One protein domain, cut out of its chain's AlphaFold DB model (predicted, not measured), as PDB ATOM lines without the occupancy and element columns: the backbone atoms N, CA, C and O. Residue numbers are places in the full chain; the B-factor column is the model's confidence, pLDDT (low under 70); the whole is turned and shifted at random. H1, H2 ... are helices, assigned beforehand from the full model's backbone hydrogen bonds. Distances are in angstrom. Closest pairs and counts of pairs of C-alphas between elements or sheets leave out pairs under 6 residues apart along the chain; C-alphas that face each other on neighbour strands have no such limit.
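What this domain is: This is residues 2 to 51 of the 236 residues of the protein "DUF4413 domain-containing protein" of Malus baccata (UniProt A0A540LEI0). Three short helices follow one another in an open, angular path, H1 and then H2 along one arm and H3 turned off at a corner, and a long loop, residues 31 to 51, runs out beyond H3 and folds back. H1 stands free at one end. The printed part has 50 residues, 22 of them in H1, H2 and H3, under half; the class is all helix, with no named strand. It is loose, radius of gyration of the C-alphas 14.0 A, and flat, spanning 39 by 30 by 15 A.

How they stand to each other: H1, residues 2 to 7, and H2, residues 10 to 18, meet only through their tight link. H2 and H3, residues 24 to 30, only just touch, with 3 pairs of C-alphas within 8 A, and touch only at the corner; the closest C-alphas, of Ile 17 and Tyr 25, are 7.0 A apart. Their lines are about perpendicular, at 84 degrees. H1 and H3 are apart. In H1 and H2 every O i to N i+4 pair is within hydrogen-bond range; in H3, 1 of 3, with 2 of 4 O i to N i+3 pairs.

Where its parts are: H1 begins at C-alpha 2 (227.016, 106.334, 206.929) and is 9.1 A long. H2 is 12.6 A. H3, 10.1 A, ends at C-alpha 30 (224.886, 123.537, 227.507).

The domain as a whole: The C-alphas farthest apart, of Lys 8 and Glu 37, are 39.0 A apart. The printed part has no cut. The link from H2 to H3 is tight. Residues 42 to 45 have pLDDT under 70.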
ATOM      1  N   MET A   2     226.577 105.238 206.038       90.81
ATOM      2  CA  MET A   2     227.016 106.334 206.929       90.81
ATOM      3  C   MET A   2     226.790 105.982 208.408       90.81
ATOM      4  O   MET A   2     227.730 106.035 209.191       90.81
ATOM      5  N   LEU A   3     225.581 105.535 208.761       92.25
ATOM      6  CA  LEU A   3     225.223 105.191 210.141       92.25
ATOM      7  C   LEU A   3     226.064 104.031 210.700       92.25
ATOM      8  O   LEU A   3     226.559 104.099 211.817       92.25
ATOM      9  N   GLU A   4     226.317 103.012 209.880       93.94
ATOM     10  CA  GLU A   4     227.204 101.890 210.211       93.94
ATOM     11  C   GLU A   4     228.649 102.344 210.480       93.94
ATOM     12  O   GLU A   4     229.313 101.829 211.378       93.94
ATOM     13  N   SER A   5     229.148 103.339 209.738       94.25
ATOM     14  CA  SER A   5     230.451 103.949 210.022       94.25
ATOM     15  C   SER A   5     230.442 104.736 211.334       94.25
ATOM     16  O   SER A   5     231.427 104.669 212.065       94.25
ATOM     17  N   CYS A   6     229.347 105.436 211.659       92.31
ATOM     18  CA  CYS A   6     229.208 106.177 212.916       92.31
ATOM     19  C   CYS A   6     229.305 105.263 214.146       92.31
ATOM     20  O   CYS A   6     229.956 105.637 215.119       92.31
ATOM     21  N   LEU A   7     228.745 104.046 214.089       94.88
ATOM     22  CA  LEU A   7     228.796 103.076 215.197       94.88
ATOM     23  C   LEU A   7     230.229 102.747 215.652       94.88
ATOM     24  O   LEU A   7     230.463 102.485 216.831       94.88
ATOM     25  N   LYS A   8     231.218 102.831 214.751       94.88
ATOM     26  CA  LYS A   8     232.639 102.597 215.075       94.88
ATOM     27  C   LYS A   8     233.211 103.635 216.046       94.88
ATOM     28  O   LYS A   8     234.219 103.364 216.693       94.88
ATOM     29  N   PHE A   9     232.580 104.805 216.152       93.38
ATOM     30  CA  PHE A   9     233.015 105.898 217.018       93.38
ATOM     31  C   PHE A   9     232.360 105.882 218.402       93.38
ATOM     32  O   PHE A   9     232.760 106.690 219.234       93.38
ATOM     33  N   LYS A  10     231.433 104.956 218.696       93.94
ATOM     34  CA  LYS A  10     230.749 104.851 220.002       93.94
ATOM     35  C   LYS A  10     231.721 104.958 221.183       93.94
ATOM     36  O   LYS A  10     231.602 105.857 222.007       93.94
ATOM     37  N   LYS A  11     232.777 104.142 221.164       92.44
ATOM     38  CA  LYS A  11     233.822 104.128 222.200       92.44
ATOM     39  C   LYS A  11     234.636 105.425 222.290       92.44
ATOM     40  O   LYS A  11     235.167 105.746 223.347       92.44
ATOM     41  N   ALA A  12     234.792 106.146 221.181       92.31
ATOM     42  CA  ALA A  12     235.484 107.431 221.189       92.31
ATOM     43  C   ALA A  12     234.642 108.492 221.910       92.31
ATOM     44  O   ALA A  12     235.174 109.210 222.746       92.31
ATOM     45  N   PHE A  13     233.332 108.533 221.644       90.38
ATOM     46  CA  PHE A  13     232.402 109.430 222.333       90.38
ATOM     47  C   PHE A  13     232.258 109.100 223.824       90.38
ATOM     48  O   PHE A  13     232.231 110.017 224.634       90.38
ATOM     49  N   GLU A  14     232.228 107.817 224.194       89.56
ATOM     50  CA  GLU A  14     232.228 107.391 225.605       89.56
ATOM     51  C   GLU A  14     233.470 107.918 226.342       89.56
ATOM     52  O   GLU A  14     233.344 108.577 227.370       89.56
ATOM     53  N   ARG A  15     234.662 107.745 225.758       90.38
ATOM     54  CA  ARG A  15     235.915 108.271 226.326       90.38
ATOM     55  C   ARG A  15     235.956 109.788 226.414       90.38
ATOM     56  O   ARG A  15     236.455 110.322 227.389       90.38
ATOM     57  N   MET A  16     235.413 110.485 225.417       89.06
ATOM     58  CA  MET A  16     235.323 111.945 225.458       89.06
ATOM     59  C   MET A  16     234.472 112.459 226.620       89.06
ATOM     60  O   MET A  16     234.619 113.620 226.967       89.06
ATOM     61  N   ILE A  17     233.587 111.637 227.189       86.75
ATOM     62  CA  ILE A  17     232.813 111.974 228.388       86.75
ATOM     63  C   ILE A  17     233.569 111.531 229.648       86.75
ATOM     64  O   ILE A  17     233.619 112.281 230.616       86.75
ATOM     65  N   GLU A  18     234.155 110.330 229.641       87.00
ATOM     66  CA  GLU A  18     234.911 109.781 230.778       87.00
ATOM     67  C   GLU A  18     236.156 110.613 231.120       87.00
ATOM     68  O   GLU A  18     236.432 110.844 232.295       87.00
ATOM     69  N   ASP A  19     236.874 111.091 230.100       89.50
ATOM     70  CA  ASP A  19     238.132 111.830 230.238       89.50
ATOM     71  C   ASP A  19     237.916 113.363 230.352       89.50
ATOM     72  O   ASP A  19     238.881 114.130 230.386       89.50
ATOM     73  N   ASP A  20     236.665 113.845 230.401       86.75
ATOM     74  CA  ASP A  20     236.315 115.280 230.430       86.75
ATOM     75  C   ASP A  20     236.430 115.898 231.835       86.75
ATOM     76  O   ASP A  20     235.472 116.456 232.368       86.75
ATOM     77  N   GLU A  21     237.613 115.830 232.455       82.19
ATOM     78  CA  GLU A  21     237.845 116.350 233.818       82.19
ATOM     79  C   GLU A  21     237.471 117.838 233.970       82.19
ATOM     80  O   GLU A  21     237.021 118.281 235.027       82.19
ATOM     81  N   ALA A  22     237.642 118.617 232.899       84.19
ATOM     82  CA  ALA A  22     237.347 120.046 232.857       84.19
ATOM     83  C   ALA A  22     235.899 120.370 232.430       84.19
ATOM     84  O   ALA A  22     235.556 121.547 232.318       84.19
ATOM     85  N   ASN A  23     235.056 119.356 232.194       81.44
ATOM     86  CA  ASN A  23     233.695 119.479 231.661       81.44
ATOM     87  C   ASN A  23     233.602 120.321 230.370       81.44
ATOM     88  O   ASN A  23     232.570 120.930 230.099       81.44
ATOM     89  N   ILE A  24     234.671 120.419 229.578       84.12
ATOM     90  CA  ILE A  24     234.698 121.253 228.368       84.12
ATOM     91  C   ILE A  24     233.766 120.652 227.318       84.12
ATOM     92  O   ILE A  24     232.987 121.368 226.685       84.12
ATOM     93  N   TYR A  25     233.831 119.332 227.143       83.00
ATOM     94  CA  TYR A  25     233.013 118.630 226.166       83.00
ATOM     95  C   TYR A  25     231.533 118.679 226.546       83.00
ATOM     96  O   TYR A  25     230.689 118.972 225.703       83.00
ATOM     97  N   THR A  26     231.207 118.459 227.815       79.31
ATOM     98  CA  THR A  26     229.822 118.511 228.305       79.31
ATOM     99  C   THR A  26     229.256 119.935 228.325       79.31
ATOM    100  O   THR A  26     228.124 120.141 227.878       79.31
ATOM    101  N   THR A  27     230.050 120.931 228.743       83.25
ATOM    102  CA  THR A  27     229.624 122.342 228.810       83.25
ATOM    103  C   THR A  27     229.335 122.917 227.428       83.25
ATOM    104  O   THR A  27     228.365 123.659 227.278       83.25
ATOM    105  N   TYR A  28     230.093 122.509 226.403       82.75
ATOM    106  CA  TYR A  28     229.872 122.910 225.009       82.75
ATOM    107  C   TYR A  28     228.420 122.699 224.548       82.75
ATOM    108  O   TYR A  28     227.901 123.484 223.750       82.75
ATOM    109  N   PHE A  29     227.744 121.654 225.041       80.94
ATOM    110  CA  PHE A  29     226.353 121.368 224.678       80.94
ATOM    111  C   PHE A  29     225.322 122.159 225.489       80.94
ATOM    112  O   PHE A  29     224.178 122.288 225.058       80.94
ATOM    113  N   SER A  30     225.722 122.706 226.635       75.56
ATOM    114  CA  SER A  30     224.886 123.537 227.507       75.56
ATOM    115  C   SER A  30     225.074 125.046 227.305       75.56
ATOM    116  O   SER A  30     224.414 125.824 227.986       75.56
ATOM    117  N   GLU A  31     225.959 125.469 226.396       76.31
ATOM    118  CA  GLU A  31     226.163 126.885 226.070       76.31
ATOM    119  C   GLU A  31     224.911 127.521 225.449       76.31
ATOM    120  O   GLU A  31     224.271 126.950 224.559       76.31
ATOM    121  N   ASN A  32     224.609 128.745 225.887       75.06
ATOM    122  CA  ASN A  32     223.547 129.566 225.318       75.06
ATOM    123  C   ASN A  32     223.853 129.866 223.844       75.06
ATOM    124  O   ASN A  32     224.956 130.289 223.489       75.06
ATOM    125  N   VAL A  33     222.870 129.643 222.974       74.75
ATOM    126  CA  VAL A  33     222.992 129.907 221.537       74.75
ATOM    127  C   VAL A  33     222.453 131.304 221.250       74.75
ATOM    128  O   VAL A  33     221.310 131.598 221.590       74.75
ATOM    129  N   PHE A  34     223.258 132.147 220.606       77.88
ATOM    130  CA  PHE A  34     222.881 133.505 220.199       77.88
ATOM    131  C   PHE A  34     222.589 133.552 218.694       77.88
ATOM    132  O   PHE A  34     223.222 132.827 217.921       77.88
ATOM    133  N   ASN A  35     221.623 134.369 218.270       79.50
ATOM    134  CA  ASN A  35     221.375 134.642 216.848       79.50
ATOM    135  C   ASN A  35     222.350 135.711 216.299       79.50
ATOM    136  O   ASN A  35     223.140 136.288 217.046       79.50
ATOM    137  N   ASP A  36     222.276 135.996 214.994       82.69
ATOM    138  CA  ASP A  36     223.119 137.009 214.326       82.69
ATOM    139  C   ASP A  36     222.908 138.439 214.872       82.69
ATOM    140  O   ASP A  36     223.723 139.329 214.632       82.69
ATOM    141  N   GLU A  37     221.831 138.655 215.632       84.00
ATOM    142  CA  GLU A  37     221.461 139.922 216.271       84.00
ATOM    143  C   GLU A  37     221.931 139.999 217.740       84.00
ATOM    144  O   GLU A  37     221.739 141.015 218.405       84.00
ATOM    145  N   GLY A  38     222.605 138.954 218.243       79.25
ATOM    146  CA  GLY A  38     223.146 138.892 219.604       79.25
ATOM    147  C   GLY A  38     222.114 138.559 220.686       79.25
ATOM    148  O   GLY A  38     222.415 138.679 221.873       79.25
ATOM    149  N   GLU A  39     220.915 138.128 220.304       79.94
ATOM    150  CA  GLU A  39     219.862 137.712 221.225       79.94
ATOM    151  C   GLU A  39     220.003 136.228 221.582       79.94
ATOM    152  O   GLU A  39     220.211 135.373 220.715       79.94
ATOM    153  N   GLU A  40     219.869 135.909 222.872       77.69
ATOM    154  CA  GLU A  40     219.852 134.526 223.348       77.69
ATOM    155  C   GLU A  40     218.597 133.807 222.841       77.69
ATOM    156  O   GLU A  40     217.461 134.169 223.160       77.69
ATOM    157  N   VAL A  41     218.796 132.737 222.074       73.56
ATOM    158  CA  VAL A  41     217.716 131.904 221.559       73.56
ATOM    159  C   VAL A  41     217.318 130.891 222.632       73.56
ATOM    160  O   VAL A  41     217.764 129.739 222.642       73.56
ATOM    161  N   ALA A  42     216.458 131.330 223.551       58.09
ATOM    162  CA  ALA A  42     215.925 130.490 224.617       58.09
ATOM    163  C   ALA A  42     215.288 129.203 224.051       58.09
ATOM    164  O   ALA A  42     214.414 129.243 223.182       58.09
ATOM    165  N   GLY A  43     215.729 128.041 224.542       59.75
ATOM    166  CA  GLY A  43     215.171 126.731 224.177       59.75
ATOM    167  C   GLY A  43     215.812 126.022 222.973       59.75
ATOM    168  O   GLY A  43     215.398 124.909 222.655       59.75
ATOM    169  N   LYS A  44     216.840 126.597 222.331       61.66
ATOM    170  CA  LYS A  44     217.671 125.925 221.307       61.66
ATOM    171  C   LYS A  44     219.075 125.605 221.840       61.66
ATOM    172  O   LYS A  44     220.075 126.012 221.260       61.66
ATOM    173  N   GLY A  45     219.163 124.868 222.947       63.72
ATOM    174  CA  GLY A  45     220.443 124.271 223.352       63.72
ATOM    175  C   GLY A  45     220.981 123.354 222.245       63.72
ATOM    176  O   GLY A  45     220.199 122.764 221.488       63.72
ATOM    177  N   ARG A  46     222.307 123.237 222.118       74.88
ATOM    178  CA  ARG A  46     222.903 122.268 221.186       74.88
ATOM    179  C   ARG A  46     222.459 120.858 221.600       74.88
ATOM    180  O   ARG A  46     222.374 120.551 222.786       74.88
ATOM    181  N   VAL A  47     222.158 119.993 220.628       77.69
ATOM    182  CA  VAL A  47     221.828 118.588 220.924       77.69
ATOM    183  C   VAL A  47     223.039 117.957 221.604       77.69
ATOM    184  O   VAL A  47     224.129 117.995 221.038       77.69
ATOM    185  N   GLY A  48     222.834 117.436 222.816       79.56
ATOM    186  CA  GLY A  48     223.880 116.829 223.638       79.56
ATOM    187  C   GLY A  48     224.569 115.630 222.978       79.56
ATOM    188  O   GLY A  48     224.150 115.175 221.908       79.56
ATOM    189  N   PRO A  49     225.622 115.091 223.611       84.69
ATOM    190  CA  PRO A  49     226.343 113.949 223.071       84.69
ATOM    191  C   PRO A  49     225.417 112.726 222.923       84.69
ATOM    192  O   PRO A  49     224.474 112.586 223.710       84.69
ATOM    193  N   PRO A  50     225.680 111.830 221.948       89.38
ATOM    194  CA  PRO A  50     224.873 110.631 221.751       89.38
ATOM    195  C   PRO A  50     224.822 109.773 223.016       89.38
ATOM    196  O   PRO A  50     225.858 109.413 223.582       89.38
ATOM    197  N   LYS A  51     223.613 109.424 223.443       89.62
ATOM    198  CA  LYS A  51     223.365 108.573 224.607       89.62
ATOM    199  C   LYS A  51     223.346 107.106 224.208       89.62
ATOM    200  O   LYS A  51     223.300 106.756 223.028       89.62
TER     201      LYS A  51